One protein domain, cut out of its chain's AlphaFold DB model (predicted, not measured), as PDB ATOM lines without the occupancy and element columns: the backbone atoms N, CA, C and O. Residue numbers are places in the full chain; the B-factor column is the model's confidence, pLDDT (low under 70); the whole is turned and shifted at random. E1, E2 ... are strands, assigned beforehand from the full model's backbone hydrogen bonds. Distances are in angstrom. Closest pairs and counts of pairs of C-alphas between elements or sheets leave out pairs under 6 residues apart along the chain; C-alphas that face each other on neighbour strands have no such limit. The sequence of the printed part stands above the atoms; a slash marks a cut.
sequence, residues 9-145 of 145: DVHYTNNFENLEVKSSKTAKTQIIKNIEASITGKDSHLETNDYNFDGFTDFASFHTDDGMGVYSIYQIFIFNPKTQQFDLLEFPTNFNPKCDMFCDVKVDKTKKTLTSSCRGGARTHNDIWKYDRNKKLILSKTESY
ATOM      1  N   ASP A   9     148.589 213.766 182.047       93.88
ATOM      2  CA  ASP A   9     149.295 214.857 181.393       93.88
ATOM      3  C   ASP A   9     150.764 214.765 181.810       93.88
ATOM      4  O   ASP A   9     151.057 214.644 183.002       93.88
ATOM      5  N   VAL A  10     151.666 214.736 180.832       96.25
ATOM      6  CA  VAL A  10     153.098 214.504 181.043       96.25
ATOM      7  C   VAL A  10     153.867 215.580 180.303       96.25
ATOM      8  O   VAL A  10     153.633 215.803 179.118       96.25
ATOM      9  N   HIS A  11     154.793 216.237 180.993       96.50
ATOM     10  CA  HIS A  11     155.691 217.201 180.373       96.50
ATOM     11  C   HIS A  11     157.094 217.108 180.956       96.50
ATOM     12  O   HIS A  11     157.303 216.741 182.116       96.50
ATOM     13  N   TYR A  12     158.057 217.469 180.118       97.50
ATOM     14  CA  TYR A  12     159.445 217.580 180.511       97.50
ATOM     15  C   TYR A  12     159.680 218.793 181.402       97.50
ATOM     16  O   TYR A  12     159.092 219.859 181.222       97.50
ATOM     17  N   THR A  13     160.604 218.628 182.335       96.06
ATOM     18  CA  THR A  13     161.197 219.707 183.123       96.06
ATOM     19  C   THR A  13     162.708 219.495 183.166       96.06
ATOM     20  O   THR A  13     163.190 218.419 182.817       96.06
ATOM     21  N   ASN A  14     163.469 220.516 183.573       93.81
ATOM     22  CA  ASN A  14     164.930 220.427 183.685       93.81
ATOM     23  C   ASN A  14     165.607 219.902 182.398       93.81
ATOM     24  O   ASN A  14     166.314 218.905 182.432       93.81
ATOM     25  N   ASN A  15     165.331 220.546 181.256       91.75
ATOM     26  CA  ASN A  15     165.949 220.221 179.963       91.75
ATOM     27  C   ASN A  15     165.877 218.725 179.587       91.75
ATOM     28  O   ASN A  15     166.888 218.111 179.268       91.75
ATOM     29  N   PHE A  16     164.675 218.147 179.656       95.06
ATOM     30  CA  PHE A  16     164.387 216.730 179.385       95.06
ATOM     31  C   PHE A  16     164.897 215.716 180.419       95.06
ATOM     32  O   PHE A  16     164.558 214.547 180.296       95.06
ATOM     33  N   GLU A  17     165.613 216.121 181.470       94.88
ATOM     34  CA  GLU A  17     166.135 215.188 182.487       94.88
ATOM     35  C   GLU A  17     165.086 214.761 183.525       94.88
ATOM     36  O   GLU A  17     165.293 213.810 184.280       94.88
ATOM     37  N   ASN A  18     163.953 215.465 183.598       97.50
ATOM     38  CA  ASN A  18     162.879 215.177 184.542       97.50
ATOM     39  C   ASN A  18     161.516 215.165 183.840       97.50
ATOM     40  O   ASN A  18     161.283 215.887 182.869       97.50
ATOM     41  N   LEU A  19     160.571 214.424 184.414       97.75
ATOM     42  CA  LEU A  19     159.171 214.405 184.005       97.75
ATOM     43  C   LEU A  19     158.262 214.784 185.161       97.75
ATOM     44  O   LEU A  19     158.399 214.274 186.276       97.75
ATOM     45  N   GLU A  20     157.284 215.629 184.865       97.56
ATOM     46  CA  GLU A  20     156.141 215.870 185.730       97.56
ATOM     47  C   GLU A  20     154.911 215.175 185.136       97.56
ATOM     48  O   GLU A  20     154.481 215.475 184.022       97.56
ATOM     49  N   VAL A  21     154.344 214.239 185.899       96.56
ATOM     50  CA  VAL A  21     153.183 213.435 185.509       96.56
ATOM     51  C   VAL A  21     152.000 213.815 186.391       96.56
ATOM     52  O   VAL A  21     152.029 213.607 187.606       96.56
ATOM     53  N   LYS A  22     150.928 214.330 185.788       93.94
ATOM     54  CA  LYS A  22     149.671 214.674 186.464       93.94
ATOM     55  C   LYS A  22     148.573 213.687 186.105       93.94
ATOM     56  O   LYS A  22     148.223 213.520 184.941       93.94
ATOM     57  N   SER A  23     147.955 213.082 187.118       86.25
ATOM     58  CA  SER A  23     146.751 212.266 186.925       86.25
ATOM     59  C   SER A  23     145.506 213.147 186.892       86.25
ATOM     60  O   SER A  23     145.159 213.783 187.890       86.25
ATOM     61  N   SER A  24     144.756 213.118 185.788       77.44
ATOM     62  CA  SER A  24     143.500 213.873 185.680       77.44
ATOM     63  C   SER A  24     142.404 213.359 186.622       77.44
ATOM     64  O   SER A  24     141.426 214.061 186.855       77.44
ATOM     65  N   LYS A  25     142.531 212.133 187.157       76.19
ATOM     66  CA  LYS A  25     141.530 211.538 188.061       76.19
ATOM     67  C   LYS A  25     141.742 211.899 189.525       76.19
ATOM     68  O   LYS A  25     140.773 211.969 190.271       76.19
ATOM     69  N   THR A  26     142.993 212.059 189.947       76.12
ATOM     70  CA  THR A  26     143.340 212.230 191.367       76.12
ATOM     71  C   THR A  26     143.971 213.580 191.671       76.12
ATOM     72  O   THR A  26     144.219 213.859 192.841       76.12
ATOM     73  N   ALA A  27     144.256 214.392 190.643       78.12
ATOM     74  CA  ALA A  27     145.015 215.640 190.735       78.12
ATOM     75  C   ALA A  27     146.392 215.487 191.415       78.12
ATOM     76  O   ALA A  27     147.013 216.475 191.798       78.12
ATOM     77  N   LYS A  28     146.881 214.248 191.567       86.75
ATOM     78  CA  LYS A  28     148.212 213.961 192.096       86.75
ATOM     79  C   LYS A  28     149.252 214.190 191.011       86.75
ATOM     80  O   LYS A  28     149.044 213.799 189.858       86.75
ATOM     81  N   THR A  29     150.378 214.745 191.436       93.81
ATOM     82  CA  THR A  29     151.572 214.933 190.619       93.81
ATOM     83  C   THR A  29     152.664 213.981 191.089       93.81
ATOM     84  O   THR A  29     152.927 213.882 192.289       93.81
ATOM     85  N   GLN A  30     153.312 213.302 190.151       96.31
ATOM     86  CA  GLN A  30     154.551 212.565 190.371       96.31
ATOM     87  C   GLN A  30     155.677 213.261 189.611       96.31
ATOM     88  O   GLN A  30     155.509 213.613 188.447       96.31
ATOM     89  N   ILE A  31     156.823 213.426 190.271       97.25
ATOM     90  CA  ILE A  31     158.057 213.886 189.632       97.25
ATOM     91  C   ILE A  31     158.979 212.684 189.472       97.25
ATOM     92  O   ILE A  31     159.347 212.054 190.464       97.25
ATOM     93  N   ILE A  32     159.347 212.385 188.233       97.56
ATOM     94  CA  ILE A  32     160.356 211.382 187.888       97.56
ATOM     95  C   ILE A  32     161.617 212.151 187.513       97.56
ATOM     96  O   ILE A  32     161.555 213.082 186.712       97.56
ATOM     97  N   LYS A  33     162.743 211.809 188.138       96.69
ATOM     98  CA  LYS A  33     164.007 212.530 187.971       96.69
ATOM     99  C   LYS A  33     165.061 211.653 187.327       96.69
ATOM    100  O   LYS A  33     165.004 210.437 187.496       96.69
ATOM    101  N   ASN A  34     166.056 212.293 186.719       94.00
ATOM    102  CA  ASN A  34     167.216 211.636 186.118       94.00
ATOM    103  C   ASN A  34     166.806 210.619 185.042       94.00
ATOM    104  O   ASN A  34     167.340 209.510 184.992       94.00
ATOM    105  N   ILE A  35     165.809 210.979 184.232       95.31
ATOM    106  CA  ILE A  35     165.471 210.203 183.044       95.31
ATOM    107  C   ILE A  35     166.560 210.394 181.988       95.31
ATOM    108  O   ILE A  35     167.294 211.383 182.002       95.31
ATOM    109  N   GLU A  36     166.681 209.425 181.091       91.81
ATOM    110  CA  GLU A  36     167.643 209.492 179.999       91.81
ATOM    111  C   GLU A  36     167.255 210.616 179.036       91.81
ATOM    112  O   GLU A  36     166.118 210.705 178.559       91.81
ATOM    113  N   ALA A  37     168.222 211.490 178.789       93.06
ATOM    114  CA  ALA A  37     168.130 212.604 177.867       93.06
ATOM    115  C   ALA A  37     169.360 212.588 176.960       93.06
ATOM    116  O   ALA A  37     170.437 212.137 177.360       93.06
ATOM    117  N   SER A  38     169.199 213.112 175.747       93.44
ATOM    118  CA  SER A  38     170.289 213.171 174.781       93.44
ATOM    119  C   SER A  38     171.453 214.014 175.299       93.44
ATOM    120  O   SER A  38     171.290 215.186 175.646       93.44
ATOM    121  N   ILE A  39     172.662 213.460 175.238       92.44
ATOM    122  CA  ILE A  39     173.899 214.195 175.538       92.44
ATOM    123  C   ILE A  39     174.385 215.035 174.350       92.44
ATOM    124  O   ILE A  39     175.294 215.851 174.499       92.44
ATOM    125  N   THR A  40     173.792 214.847 173.165       93.00
ATOM    126  CA  THR A  40     174.082 215.645 171.960       93.00
ATOM    127  C   THR A  40     173.073 216.773 171.730       93.00
ATOM    128  O   THR A  40     173.161 217.480 170.728       93.00
ATOM    129  N   GLY A  41     172.140 216.977 172.668       88.06
ATOM    130  CA  GLY A  41     171.129 218.033 172.607       88.06
ATOM    131  C   GLY A  41     169.967 217.730 171.661       88.06
ATOM    132  O   GLY A  41     169.285 218.655 171.232       88.06
ATOM    133  N   LYS A  42     169.749 216.457 171.305       92.62
ATOM    134  CA  LYS A  42     168.550 216.033 170.573       92.62
ATOM    135  C   LYS A  42     167.343 216.104 171.506       92.62
ATOM    136  O   LYS A  42     167.411 215.649 172.645       92.62
ATOM    137  N   ASP A  43     166.238 216.637 171.003       95.25
ATOM    138  CA  ASP A  43     165.001 216.723 171.775       95.25
ATOM    139  C   ASP A  43     164.475 215.329 172.145       95.25
ATOM    140  O   ASP A  43     164.552 214.380 171.355       95.25
ATOM    141  N   SER A  44     163.896 215.234 173.342       97.19
ATOM    142  CA  SER A  44     163.113 214.071 173.755       97.19
ATOM    143  C   SER A  44     161.632 214.271 173.432       97.19
ATOM    144  O   SER A  44     161.095 215.384 173.425       97.19
ATOM    145  N   HIS A  45     160.949 213.162 173.188       97.69
ATOM    146  CA  HIS A  45     159.549 213.093 172.811       97.69
ATOM    147  C   HIS A  45     158.782 212.146 173.727       97.69
ATOM    148  O   HIS A  45     159.307 211.135 174.193       97.69
ATOM    149  N   LEU A  46     157.506 212.464 173.943       97.94
ATOM    150  CA  LEU A  46     156.595 211.653 174.737       97.94
ATOM    151  C   LEU A  46     155.605 210.924 173.841       97.94
ATOM    152  O   LEU A  46     155.039 211.508 172.914       97.94
ATOM    153  N   GLU A  47     155.318 209.677 174.186       97.19
ATOM    154  CA  GLU A  47     154.183 208.943 173.642       97.19
ATOM    155  C   GLU A  47     153.421 208.195 174.734       97.19
ATOM    156  O   GLU A  47     153.950 207.914 175.807       97.19
ATOM    157  N   THR A  48     152.153 207.884 174.465       96.75
ATOM    158  CA  THR A  48     151.286 207.135 175.384       96.75
ATOM    159  C   THR A  48     150.834 205.834 174.740       96.75
ATOM    160  O   THR A  48     150.487 205.791 173.556       96.75
ATOM    161  N   ASN A  49     150.833 204.755 175.518       96.94
ATOM    162  CA  ASN A  49     150.375 203.445 175.068       96.94
ATOM    163  C   ASN A  49     149.931 202.586 176.257       96.94
ATOM    164  O   ASN A  49     149.887 203.063 177.377       96.94
ATOM    165  N   ASP A  50     149.579 201.330 176.009       97.00
ATOM    166  CA  ASP A  50     149.379 200.310 177.046       97.00
ATOM    167  C   ASP A  50     150.476 199.261 176.829       97.00
ATOM    168  O   ASP A  50     150.301 198.336 176.027       97.00
ATOM    169  N   TYR A  51     151.660 199.490 177.410       98.19
ATOM    170  CA  TYR A  51     152.847 198.673 177.129       98.19
ATOM    171  C   TYR A  51     152.778 197.330 177.849       98.19
ATOM    172  O   TYR A  51     153.341 196.353 177.354       98.19
ATOM    173  N   ASN A  52     152.077 197.261 178.987       97.50
ATOM    174  CA  ASN A  52     151.909 196.029 179.760       97.50
ATOM    175  C   ASN A  52     150.589 195.272 179.483       97.50
ATOM    176  O   ASN A  52     150.379 194.173 180.011       97.50
ATOM    177  N   PHE A  53     149.729 195.818 178.618       97.00
ATOM    178  CA  PHE A  53     148.448 195.259 178.178       97.00
ATOM    179  C   PHE A  53     147.422 195.054 179.305       97.00
ATOM    180  O   PHE A  53     146.609 194.115 179.245       97.00
ATOM    181  N   ASP A  54     147.459 195.890 180.344       95.19
ATOM    182  CA  ASP A  54     146.547 195.831 181.489       95.19
ATOM    183  C   ASP A  54     145.339 196.787 181.374       95.19
ATOM    184  O   ASP A  54     144.380 196.716 182.168       95.19
ATOM    185  N   GLY A  55     145.327 197.610 180.323       94.00
ATOM    186  CA  GLY A  55     144.275 198.559 179.984       94.00
ATOM    187  C   GLY A  55     144.362 199.901 180.710       94.00
ATOM    188  O   GLY A  55     143.374 200.642 180.665       94.00
ATOM    189  N   PHE A  56     145.456 200.193 181.412       94.56
ATOM    190  CA  PHE A  56     145.819 201.546 181.824       94.56
ATOM    191  C   PHE A  56     146.769 202.164 180.790       94.56
ATOM    192  O   PHE A  56     147.570 201.481 180.164       94.56
ATOM    193  N   THR A  57     146.651 203.472 180.591       95.38
ATOM    194  CA  THR A  57     147.615 204.257 179.833       95.38
ATOM    195  C   THR A  57     148.906 204.410 180.625       95.38
ATOM    196  O   THR A  57     148.938 204.991 181.718       95.38
ATOM    197  N   ASP A  58     149.950 203.905 179.996       97.56
ATOM    198  CA  ASP A  58     151.366 204.069 180.256       97.56
ATOM    199  C   ASP A  58     151.931 205.181 179.350       97.56
ATOM    200  O   ASP A  58     151.245 205.714 178.467       97.56
ATOM    201  N   PHE A  59     153.208 205.515 179.514       98.00
ATOM    202  CA  PHE A  59     153.888 206.420 178.588       98.00
ATOM    203  C   PHE A  59     155.357 206.049 178.401       98.00
ATOM    204  O   PHE A  59     155.927 205.306 179.196       98.00
ATOM    205  N   ALA A  60     155.975 206.584 177.353       98.44
ATOM    206  CA  ALA A  60     157.411 206.510 177.150       98.44
ATOM    207  C   ALA A  60     157.994 207.889 176.839       98.44
ATOM    208  O   ALA A  60     157.340 208.717 176.203       98.44
ATOM    209  N   SER A  61     159.226 208.106 177.292       98.38
ATOM    210  CA  SER A  61     160.105 209.178 176.827       98.38
ATOM    211  C   SER A  61     161.124 208.567 175.880       98.38
ATOM    212  O   SER A  61     161.695 207.526 176.202       98.38
ATOM    213  N   PHE A  62     161.366 209.192 174.736       98.00
ATOM    214  CA  PHE A  62     162.364 208.710 173.792       98.00
ATOM    215  C   PHE A  62     163.073 209.845 173.068       98.00
ATOM    216  O   PHE A  62     162.493 210.899 172.831       98.00
ATOM    217  N   HIS A  63     164.318 209.614 172.672       97.31
ATOM    218  CA  HIS A  63     165.065 210.511 171.791       97.31
ATOM    219  C   HIS A  63     165.801 209.700 170.730       97.31
ATOM    220  O   HIS A  63     165.921 208.478 170.816       97.31
ATOM    221  N   THR A  64     166.286 210.372 169.691       96.94
ATOM    222  CA  THR A  64     167.137 209.721 168.687       96.94
ATOM    223  C   THR A  64     168.482 209.347 169.312       96.94
ATOM    224  O   THR A  64     169.061 210.161 170.032       96.94
ATOM    225  N   ASP A  65     168.978 208.143 169.014       94.38
ATOM    226  CA  ASP A  65     170.272 207.623 169.469       94.38
ATOM    227  C   ASP A  65     171.393 208.655 169.303       94.38
ATOM    228  O   ASP A  65     171.530 209.278 168.244       94.38
ATOM    229  N   ASP A  66     172.201 208.836 170.346       93.06
ATOM    230  CA  ASP A  66     173.280 209.825 170.369       93.06
ATOM    231  C   ASP A  66     174.487 209.439 169.516       93.06
ATOM    232  O   ASP A  66     175.238 210.324 169.109       93.06
ATOM    233  N   GLY A  67     174.636 208.152 169.197       90.94
ATOM    234  CA  GLY A  67     175.670 207.655 168.304       90.94
ATOM    235  C   GLY A  67     175.363 207.954 166.840       90.94
ATOM    236  O   GLY A  67     175.513 209.073 166.350       90.94
ATOM    237  N   MET A  68     174.955 206.923 166.106       89.50
ATOM    238  CA  MET A  68     174.726 207.031 164.661       89.50
ATOM    239  C   MET A  68     173.346 207.615 164.330       89.50
ATOM    240  O   MET A  68     173.082 207.904 163.164       89.50
ATOM    241  N   GLY A  69     172.464 207.771 165.325       92.06
ATOM    242  CA  GLY A  69     171.134 208.360 165.145       92.06
ATOM    243  C   GLY A  69     170.214 207.526 164.258       92.06
ATOM    244  O   GLY A  69     169.393 208.069 163.526       92.06
ATOM    245  N   VAL A  70     170.392 206.204 164.277       92.19
ATOM    246  CA  VAL A  70     169.709 205.263 163.370       92.19
ATOM    247  C   VAL A  70     168.421 204.668 163.942       92.19
ATOM    248  O   VAL A  70     167.649 204.093 163.181       92.19
ATOM    249  N   TYR A  71     168.209 204.790 165.250       94.88
ATOM    250  CA  TYR A  71     167.002 204.385 165.973       94.88
ATOM    251  C   TYR A  71     166.736 205.383 167.106       94.88
ATOM    252  O   TYR A  71     167.600 206.194 167.450       94.88
ATOM    253  N   SER A  72     165.550 205.325 167.700       97.19
ATOM    254  CA  SER A  72     165.224 206.031 168.938       97.19
ATOM    255  C   SER A  72     165.384 205.123 170.153       97.19
ATOM    256  O   SER A  72     165.063 203.938 170.084       97.19
ATOM    257  N   ILE A  73     165.858 205.684 171.262       97.06
ATOM    258  CA  ILE A  73     166.031 205.017 172.557       97.06
ATOM    259  C   ILE A  73     164.847 205.379 173.446       97.06
ATOM    260  O   ILE A  73     164.516 206.555 173.558       97.06
ATOM    261  N   TYR A  74     164.209 204.381 174.054       98.25
ATOM    262  CA  TYR A  74     162.993 204.534 174.848       98.25
ATOM    263  C   TYR A  74     163.240 204.229 176.326       98.25
ATOM    264  O   TYR A  74     163.749 203.167 176.681       98.25
ATOM    265  N   GLN A  75     162.717 205.094 177.190       98.31
ATOM    266  CA  GLN A  75     162.398 204.782 178.578       98.31
ATOM    267  C   GLN A  75     160.884 204.669 178.735       98.31
ATOM    268  O   GLN A  75     160.151 205.624 178.478       98.31
ATOM    269  N   ILE A  76     160.414 203.492 179.145       98.62
ATOM    270  CA  ILE A  76     158.987 203.171 179.259       98.62
ATOM    271  C   ILE A  76     158.581 203.215 180.731       98.62
ATOM    272  O   ILE A  76     159.242 202.617 181.574       98.62
ATOM    273  N   PHE A  77     157.468 203.871 181.035       98.38
ATOM    274  CA  PHE A  77     156.953 204.055 182.385       98.38
ATOM    275  C   PHE A  77     155.560 203.442 182.509       98.38
ATOM    276  O   PHE A  77     154.617 203.855 181.832       98.38
ATOM    277  N   ILE A  78     155.439 202.457 183.395       97.75
ATOM    278  CA  ILE A  78     154.244 201.635 183.575       97.75
ATOM    279  C   ILE A  78     153.420 202.156 184.740       97.75
ATOM    280  O   ILE A  78     153.931 202.323 185.849       97.75
ATOM    281  N   PHE A  79     152.127 202.374 184.514       96.19
ATOM    282  CA  PHE A  79     151.219 202.778 185.572       96.19
ATOM    283  C   PHE A  79     150.963 201.627 186.547       96.19
ATOM    284  O   PHE A  79     150.492 200.548 186.193       96.19
ATOM    285  N   ASN A  80     151.193 201.887 187.828       94.25
ATOM    286  CA  ASN A  80     150.900 200.967 188.906       94.25
ATOM    287  C   ASN A  80     149.578 201.367 189.583       94.25
ATOM    288  O   ASN A  80     149.531 202.331 190.354       94.25
ATOM    289  N   PRO A  81     148.478 200.620 189.372       91.25
ATOM    290  CA  PRO A  81     147.168 201.005 189.894       91.25
ATOM    291  C   PRO A  81     147.069 200.944 191.423       91.25
ATOM    292  O   PRO A  81     146.144 201.528 191.988       91.25
ATOM    293  N   LYS A  82     147.994 200.252 192.108       91.69
ATOM    294  CA  LYS A  82     148.008 200.173 193.577       91.69
ATOM    295  C   LYS A  82     148.589 201.439 194.197       91.69
ATOM    296  O   LYS A  82     148.010 201.971 195.139       91.69
ATOM    297  N   THR A  83     149.719 201.911 193.676       92.88
ATOM    298  CA  THR A  83     150.402 203.122 194.166       92.88
ATOM    299  C   THR A  83     149.863 204.391 193.505       92.88
ATOM    300  O   THR A  83     150.004 205.478 194.063       92.88
ATOM    301  N   GLN A  84     149.189 204.251 192.357       91.62
ATOM    302  CA  GLN A  84     148.775 205.342 191.470       91.62
ATOM    303  C   GLN A  84     149.963 206.178 190.982       91.62
ATOM    304  O   GLN A  84     149.852 207.397 190.838       91.62
ATOM    305  N   GLN A  85     151.094 205.514 190.767       94.12
ATOM    306  CA  GLN A  85     152.349 206.091 190.300       94.12
ATOM    307  C   GLN A  85     152.860 205.303 189.095       94.12
ATOM    308  O   GLN A  85     152.358 204.222 188.796       94.12
ATOM    309  N   PHE A  86     153.833 205.871 188.404       96.38
ATOM    310  CA  PHE A  86     154.516 205.283 187.269       96.38
ATOM    311  C   PHE A  86     155.878 204.752 187.692       96.38
ATOM    312  O   PHE A  86     156.662 205.485 188.299       96.38
ATOM    313  N   ASP A  87     156.140 203.500 187.340       96.81
ATOM    314  CA  ASP A  87     157.391 202.800 187.601       96.81
ATOM    315  C   ASP A  87     158.149 202.624 186.271       96.81
ATOM    316  O   ASP A  87     157.531 202.339 185.243       96.81
ATOM    317  N   LEU A  88     159.474 202.792 186.265       97.75
ATOM    318  CA  LEU A  88     160.291 202.524 185.076       97.75
ATOM    319  C   LEU A  88     160.226 201.026 184.733       97.75
ATOM    320  O   LEU A  88     160.376 200.166 185.605       97.75
ATOM    321  N   LEU A  89     160.009 200.703 183.459       97.75
ATOM    322  CA  LEU A  89     160.134 199.344 182.954       97.75
ATOM    323  C   LEU A  89     161.609 199.030 182.727       97.75
ATOM    324  O   LEU A  89     162.193 199.434 181.725       97.75
ATOM    325  N   GLU A  90     162.188 198.270 183.647       96.06
ATOM    326  CA  GLU A  90     163.559 197.786 183.516       96.06
ATOM    327  C   GLU A  90     163.715 196.892 182.280       96.06
ATOM    328  O   GLU A  90     162.935 195.955 182.061       96.06
ATOM    329  N   PHE A  91     164.745 197.165 181.478       96.00
ATOM    330  CA  PHE A  91     165.053 196.361 180.303       96.00
ATOM    331  C   PHE A  91     165.552 194.961 180.719       96.00
ATOM    332  O   PHE A  91     166.526 194.858 181.473       96.00
ATOM    333  N   PRO A  92     164.934 193.857 180.256       93.94
ATOM    334  CA  PRO A  92     165.336 192.523 180.697       93.94
ATOM    335  C   PRO A  92     166.653 192.051 180.050       93.94
ATOM    336  O   PRO A  92     166.677 191.568 178.918       93.94
ATOM    337  N   THR A  93     167.760 192.107 180.790       90.44
ATOM    338  CA  THR A  93     169.099 191.716 180.295       90.44
ATOM    339  C   THR A  93     169.391 190.214 180.387       90.44
ATOM    340  O   THR A  93     170.265 189.692 179.698       90.44
ATOM    341  N   ASN A  94     168.632 189.464 181.190       92.94
ATOM    342  CA  ASN A  94     168.862 188.040 181.455       92.94
ATOM    343  C   ASN A  94     168.387 187.092 180.333       92.94
ATOM    344  O   ASN A  94     168.404 185.873 180.518       92.94
ATOM    345  N   PHE A  95     167.941 187.629 179.194       94.50
ATOM    346  CA  PHE A  95     167.440 186.859 178.050       94.50
ATOM    347  C   PHE A  95     168.371 186.868 176.833       94.50
ATOM    348  O   PHE A  95     168.028 186.271 175.816       94.50
ATOM    349  N   ASN A  96     169.540 187.509 176.939       94.25
ATOM    350  CA  ASN A  96     170.478 187.697 175.828       94.25
ATOM    351  C   ASN A  96     169.810 188.295 174.559       94.25
ATOM    352  O   ASN A  96     169.926 187.699 173.480       94.25
ATOM    353  N   PRO A  97     169.070 189.421 174.685       96.62
ATOM    354  CA  PRO A  97     168.512 190.134 173.535       96.62
ATOM    355  C   PRO A  97     169.620 190.631 172.593       96.62
ATOM    356  O   PRO A  97     170.796 190.669 172.957       96.62
ATOM    357  N   LYS A  98     169.260 190.983 171.357       96.75
ATOM    358  CA  LYS A  98     170.195 191.613 170.413       96.75
ATOM    359  C   LYS A  98     170.290 193.117 170.593       96.75
ATOM    360  O   LYS A  98     171.327 193.678 170.258       96.75
ATOM    361  N   CYS A  99     169.227 193.742 171.073       96.00
ATOM    362  CA  CYS A  99     169.240 195.131 171.483       96.00
ATOM    363  C   CYS A  99     169.691 195.235 172.937       96.00
ATOM    364  O   CYS A  99     169.289 194.429 173.775       96.00
ATOM    365  N   ASP A 100     170.490 196.254 173.237       93.69
ATOM    366  CA  ASP A 100     170.996 196.499 174.593       93.69
ATOM    367  C   ASP A 100     169.992 197.277 175.466       93.69
ATOM    368  O   ASP A 100     170.179 197.412 176.674       93.69
ATOM    369  N   MET A 101     168.922 197.786 174.852       95.44
ATOM    370  CA  MET A 101     167.860 198.575 175.473       95.44
ATOM    371  C   MET A 101     166.588 198.551 174.610       95.44
ATOM    372  O   MET A 101     166.539 197.922 173.545       95.44
ATOM    373  N   PHE A 102     165.544 199.255 175.049       98.00
ATOM    374  CA  PHE A 102     164.348 199.461 174.239       98.00
ATOM    375  C   PHE A 102     164.630 200.467 173.110       98.00
ATOM    376  O   PHE A 102     164.642 201.673 173.331       98.00
ATOM    377  N   CYS A 103     164.826 199.966 171.890       97.19
ATOM    378  CA  CYS A 103     165.013 200.786 170.687       97.19
ATOM    379  C   CYS A 103     163.798 200.686 169.754       97.19
ATOM    380  O   CYS A 103     163.227 199.601 169.645       97.19
ATOM    381  N   ASP A 104     163.411 201.770 169.073       97.81
ATOM    382  CA  ASP A 104     162.323 201.804 168.070       97.81
ATOM    383  C   ASP A 104     161.082 200.987 168.480       97.81
ATOM    384  O   ASP A 104     160.632 200.076 167.770       97.81
ATOM    385  N   VAL A 105     160.559 201.276 169.674       98.44
ATOM    386  CA  VAL A 105     159.544 200.434 170.305       98.44
ATOM    387  C   VAL A 105     158.250 200.420 169.498       98.44
ATOM    388  O   VAL A 105     157.717 201.454 169.105       98.44
ATOM    389  N   LYS A 106     157.698 199.222 169.281       98.19
ATOM    390  CA  LYS A 106     156.364 199.044 168.687       98.19
ATOM    391  C   LYS A 106     155.490 198.142 169.540       98.19
ATOM    392  O   LYS A 106     155.902 197.050 169.927       98.19
ATOM    393  N   VAL A 107     154.253 198.577 169.767       98.19
ATOM    394  CA  VAL A 107     153.237 197.834 170.524       98.19
ATOM    395  C   VAL A 107     152.259 197.153 169.566       98.19
ATOM    396  O   VAL A 107     151.523 197.822 168.842       98.19
ATOM    397  N   ASP A 108     152.191 195.822 169.593       97.88
ATOM    398  CA  ASP A 108     151.136 195.051 168.924       97.88
ATOM    399  C   ASP A 108     150.069 194.666 169.955       97.88
ATOM    400  O   ASP A 108     150.225 193.713 170.723       97.88
ATOM    401  N   LYS A 109     148.958 195.409 169.968       95.19
ATOM    402  CA  LYS A 109     147.839 195.192 170.903       95.19
ATOM    403  C   LYS A 109     147.075 193.893 170.640       95.19
ATOM    404  O   LYS A 109     146.456 193.356 171.555       95.19
ATOM    405  N   THR A 110     147.119 193.380 169.409       96.06
ATOM    406  CA  THR A 110     146.427 192.139 169.034       96.06
ATOM    407  C   THR A 110     147.195 190.937 169.564       96.06
ATOM    408  O   THR A 110     146.613 190.041 170.173       96.06
ATOM    409  N   LYS A 111     148.518 190.932 169.370       97.25
ATOM    410  CA  LYS A 111     149.398 189.854 169.840       97.25
ATOM    411  C   LYS A 111     149.888 190.048 171.273       97.25
ATOM    412  O   LYS A 111     150.488 189.122 171.821       97.25
ATOM    413  N   LYS A 112     149.627 191.219 171.861       97.62
ATOM    414  CA  LYS A 112     150.117 191.655 173.174       97.62
ATOM    415  C   LYS A 112     151.633 191.514 173.281       97.62
ATOM    416  O   LYS A 112     152.152 190.815 174.152       97.62
ATOM    417  N   THR A 113     152.328 192.128 172.327       98.38
ATOM    418  CA  THR A 113     153.793 192.108 172.256       98.38
ATOM    419  C   THR A 113     154.378 193.500 172.140       98.38
ATOM    420  O   THR A 113     153.797 194.358 171.473       98.38
ATOM    421  N   LEU A 114     155.570 193.679 172.701       97.88
ATOM    422  CA  LEU A 114     156.443 194.814 172.415       97.88
ATOM    423  C   LEU A 114     157.539 194.346 171.461       97.88
ATOM    424  O   LEU A 114     158.009 193.221 171.580       97.88
ATOM    425  N   THR A 115     157.942 195.172 170.508       98.38
ATOM    426  CA  THR A 115     159.134 194.922 169.686       98.38
ATOM    427  C   THR A 115     160.154 196.006 169.964       98.38
ATOM    428  O   THR A 115     159.773 197.170 169.987       98.38
ATOM    429  N   SER A 116     161.415 195.622 170.141       98.31
ATOM    430  CA  SER A 116     162.567 196.523 170.115       98.31
ATOM    431  C   SER A 116     163.367 196.266 168.848       98.31
ATOM    432  O   SER A 116     163.718 195.120 168.581       98.31
ATOM    433  N   SER A 117     163.626 197.310 168.066       98.06
ATOM    434  CA  SER A 117     164.368 197.240 166.808       98.06
ATOM    435  C   SER A 117     165.650 198.058 166.912       98.06
ATOM    436  O   SER A 117     165.608 199.252 167.183       98.06
ATOM    437  N   CYS A 118     166.795 197.428 166.675       96.19
ATOM    438  CA  CYS A 118     168.106 198.069 166.756       96.19
ATOM    439  C   CYS A 118     169.013 197.628 165.602       96.19
ATOM    440  O   CYS A 118     168.736 196.660 164.885       96.19
ATOM    441  N   ARG A 119     170.128 198.341 165.415       94.69
ATOM    442  CA  ARG A 119     171.177 197.948 164.469       94.69
ATOM    443  C   ARG A 119     172.371 197.327 165.180       94.69
ATOM    444  O   ARG A 119     172.873 197.886 166.146       94.69
ATOM    445  N   GLY A 120     172.859 196.216 164.629       89.25
ATOM    446  CA  GLY A 120     174.075 195.531 165.061       89.25
ATOM    447  C   GLY A 120     174.907 195.119 163.847       89.25
ATOM    448  O   GLY A 120     174.513 194.258 163.057       89.25
ATOM    449  N   GLY A 121     176.062 195.761 163.658       87.69
ATOM    450  CA  GLY A 121     176.862 195.593 162.441       87.69
ATOM    451  C   GLY A 121     176.069 195.965 161.180       87.69
ATOM    452  O   GLY A 121     175.464 197.031 161.108       87.69
ATOM    453  N   ALA A 122     176.060 195.077 160.183       89.69
ATOM    454  CA  ALA A 122     175.335 195.273 158.922       89.69
ATOM    455  C   ALA A 122     173.882 194.749 158.944       89.69
ATOM    456  O   ALA A 122     173.285 194.599 157.881       89.69
ATOM    457  N   ARG A 123     173.332 194.426 160.122       94.69
ATOM    458  CA  ARG A 123     171.992 193.839 160.273       94.69
ATOM    459  C   ARG A 123     171.082 194.707 161.127       94.69
ATOM    460  O   ARG A 123     171.540 195.450 162.000       94.69
ATOM    461  N   THR A 124     169.784 194.550 160.897       95.62
ATOM    462  CA  THR A 124     168.749 194.997 161.830       95.62
ATOM    463  C   THR A 124     168.275 193.802 162.646       95.62
ATOM    464  O   THR A 124     168.097 192.702 162.119       95.62
ATOM    465  N   HIS A 125     168.085 194.018 163.943       97.44
ATOM    466  CA  HIS A 125     167.590 193.018 164.876       97.44
ATOM    467  C   HIS A 125     166.257 193.467 165.455       97.44
ATOM    468  O   HIS A 125     166.130 194.624 165.843       97.44
ATOM    469  N   ASN A 126     165.304 192.541 165.553       98.25
ATOM    470  CA  ASN A 126     164.039 192.747 166.251       98.25
ATOM    471  C   ASN A 126     163.942 191.774 167.423       98.25
ATOM    472  O   ASN A 126     163.849 190.564 167.205       98.25
ATOM    473  N   ASP A 127     163.898 192.297 168.642       98.44
ATOM    474  CA  ASP A 127     163.575 191.539 169.845       98.44
ATOM    475  C   ASP A 127     162.095 191.704 170.173       98.44
ATOM    476  O   ASP A 127     161.594 192.810 170.369       98.44
ATOM    477  N   ILE A 128     161.371 190.589 170.202       98.50
ATOM    478  CA  ILE A 128     159.933 190.543 170.450       98.50
ATOM    479  C   ILE A 128     159.713 190.089 171.886       98.50
ATOM    480  O   ILE A 128     160.034 188.956 172.251       98.50
ATOM    481  N   TRP A 129     159.091 190.947 172.679       98.50
ATOM    482  CA  TRP A 129     158.819 190.754 174.092       98.50
ATOM    483  C   TRP A 129     157.349 190.444 174.354       98.50
ATOM    484  O   TRP A 129     156.449 190.952 173.677       98.50
ATOM    485  N   LYS A 130     157.096 189.620 175.373       98.06
ATOM    486  CA  LYS A 130     155.755 189.281 175.867       98.06
ATOM    487  C   LYS A 130     155.729 189.277 177.383       98.06
ATOM    488  O   LYS A 130     156.731 188.965 178.011       98.06
ATOM    489  N   TYR A 131     154.567 189.547 177.962       97.75
ATOM    490  CA  TYR A 131     154.354 189.326 179.386       97.75
ATOM    491  C   TYR A 131     153.988 187.864 179.647       97.75
ATOM    492  O   TYR A 131     153.105 187.305 178.990       97.75
ATOM    493  N   ASP A 132     154.669 187.240 180.605       96.06
ATOM    494  CA  ASP A 132     154.330 185.906 181.087       96.06
ATOM    495  C   ASP A 132     153.083 185.930 181.998       96.06
ATOM    496  O   ASP A 132     152.478 186.971 182.273       96.06
ATOM    497  N   ARG A 133     152.686 184.759 182.511       94.88
ATOM    498  CA  ARG A 133     151.533 184.642 183.425       94.88
ATOM    499  C   ARG A 133     151.727 185.393 184.748       94.88
ATOM    500  O   ARG A 133     150.738 185.715 185.400       94.88
ATOM    501  N   ASN A 134     152.971 185.675 185.129       94.94
ATOM    502  CA  ASN A 134     153.339 186.423 186.327       94.94
ATOM    503  C   ASN A 134     153.523 187.921 186.047       94.94
ATOM    504  O   ASN A 134     154.001 188.642 186.923       94.94
ATOM    505  N   LYS A 135     153.147 188.394 184.849       93.38
ATOM    506  CA  LYS A 135     153.332 189.777 184.389       93.38
ATOM    507  C   LYS A 135     154.796 190.223 184.350       93.38
ATOM    508  O   LYS A 135     155.084 191.404 184.515       93.38
ATOM    509  N   LYS A 136     155.723 189.300 184.100       95.06
ATOM    510  CA  LYS A 136     157.120 189.624 183.801       95.06
ATOM    511  C   LYS A 136     157.315 189.720 182.298       95.06
ATOM    512  O   LYS A 136     156.844 188.849 181.567       95.06
ATOM    513  N   LEU A 137     158.022 190.753 181.849       97.50
ATOM    514  CA  LEU A 137     158.417 190.883 180.452       97.50
ATOM    515  C   LEU A 137     159.520 189.861 180.144       97.50
ATOM    516  O   LEU A 137     160.542 189.817 180.826       97.50
ATOM    517  N   ILE A 138     159.294 189.025 179.134       97.81
ATOM    518  CA  ILE A 138     160.210 187.973 178.696       97.81
ATOM    519  C   ILE A 138     160.468 188.084 177.195       97.81
ATOM    520  O   ILE A 138     159.578 188.464 176.426       97.81
ATOM    521  N   LEU A 139     161.678 187.719 176.769       98.25
ATOM    522  CA  LEU A 139     162.012 187.633 175.351       98.25
ATOM    523  C   LEU A 139     161.295 186.426 174.739       98.25
ATOM    524  O   LEU A 139     161.509 185.284 175.144       98.25
ATOM    525  N   SER A 140     160.424 186.673 173.767       97.69
ATOM    526  CA  SER A 140     159.690 185.626 173.055       97.69
ATOM    527  C   SER A 140     160.448 185.130 171.832       97.69
ATOM    528  O   SER A 140     160.352 183.948 171.507       97.69
ATOM    529  N   LYS A 141     161.099 186.035 171.095       97.31
ATOM    530  CA  LYS A 141     161.817 185.725 169.856       97.31
ATOM    531  C   LYS A 141     162.744 186.878 169.492       97.31
ATOM    532  O   LYS A 141     162.383 188.029 169.703       97.31
ATOM    533  N   THR A 142     163.853 186.547 168.847       97.62
ATOM    534  CA  THR A 142     164.707 187.496 168.135       97.62
ATOM    535  C   THR A 142     164.692 187.175 166.645       97.62
ATOM    536  O   THR A 142     164.761 186.008 166.246       97.62
ATOM    537  N   GLU A 143     164.624 188.203 165.811       97.44
ATOM    538  CA  GLU A 143     164.740 188.120 164.357       97.44
ATOM    539  C   GLU A 143     165.900 188.998 163.887       97.44
ATOM    540  O   GLU A 143     166.251 189.985 164.527       97.44
ATOM    541  N   SER A 144     166.569 188.616 162.802       96.19
ATOM    542  CA  SER A 144     167.678 189.389 162.236       96.19
ATOM    543  C   SER A 144     167.662 189.262 160.726       96.19
ATOM    544  O   SER A 144     167.538 188.143 160.222       96.19
ATOM    545  N   TYR A 145     167.791 190.384 160.029       92.75
ATOM    546  CA  TYR A 145     167.750 190.454 158.570       92.75
ATOM    547  C   TYR A 145     168.723 191.499 158.026       92.75
ATOM    548  O   TYR A 145     169.168 192.379 158.804       92.75
TER     549      TYR A 145
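This is residues 9 to 145 of the 145 residues of an uncharacterized protein of Flavobacterium sp. Root420 (UniProt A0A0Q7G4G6). What shape do these atoms make? Three antiparallel sheets follow one another through the domain: E1 E2 E3 lies face to face with E4 E5 E6 E7 in a small sandwich, and E8 E9 E10 E11 forms a further lobe beyond the sheet E4 E5 E6 E7. Residues 89 to 105, without a named element, join the sandwich to that lobe. How is it made up? The printed part has 137 residues with eleven named strands, E1 to E11 in order, and no named helix: its class is all strand. It is compact, with a radius of gyration of the C-alphas of 15.2 A and spans of 47 by 40 by 24 A.

What comes first? E1, residues 9 to 13, E2, residues 18 to 23, and E3, residues 29 to 33, form a meander, each strand the antiparallel neighbour of the one before. N 11 and O 20 are 3.1 A apart, and N 21 and O 30 are 2.9 A apart, within hydrogen-bond range. What faces this sheet? E4, residues 44 to 49, E5, residues 58 to 64, E6, residues 72 to 80, and E7, residues 85 to 88, form a second meander, strongly twisted, with N 47 and O 60 at 3.0 A, N 61 and O 75 at 2.9 A and N 78 and O 87 at 2.8 A. The two sheets make a sandwich, two sheets face to face, 9.9 A centre to centre where they face each other; the closest C-alphas of E3 and E7, those of Gln 30 and Gln 85, are 6.8 A apart. What follows? E8, residues 106 to 108, E9, residues 113 to 120, E10, residues 123 to 131, and E11, residues 137 to 144, form a third meander, with N 108 and O 113 at 2.9 A, N 116 and O 127 at 2.8 A and N 128 and O 141 at 2.8 A. E6 and E9 are near each other, with 7 pairs of C-alphas within 10 A, while E5 and E9 are apart.

Where do the strands begin and end? E1 begins at C-alpha 9, (149.295, 214.857, 181.393), and E11 ends at C-alpha 144, (167.678, 189.389, 162.236). Which are longest? E10 measures 26.4 A from first to last C-alpha and E6 25.1 A; E11, 20.5 A, bends by 52 degrees at residue 140.

How large is it? The two C-alphas farthest apart, those of Thr 26 and Ala 122, are 48.6 A apart. Is anything broken or uncertain? The printed part has no cut, E7 to E8 is a long link of 17 residues, and no printed residue is under 70 in pLDDT.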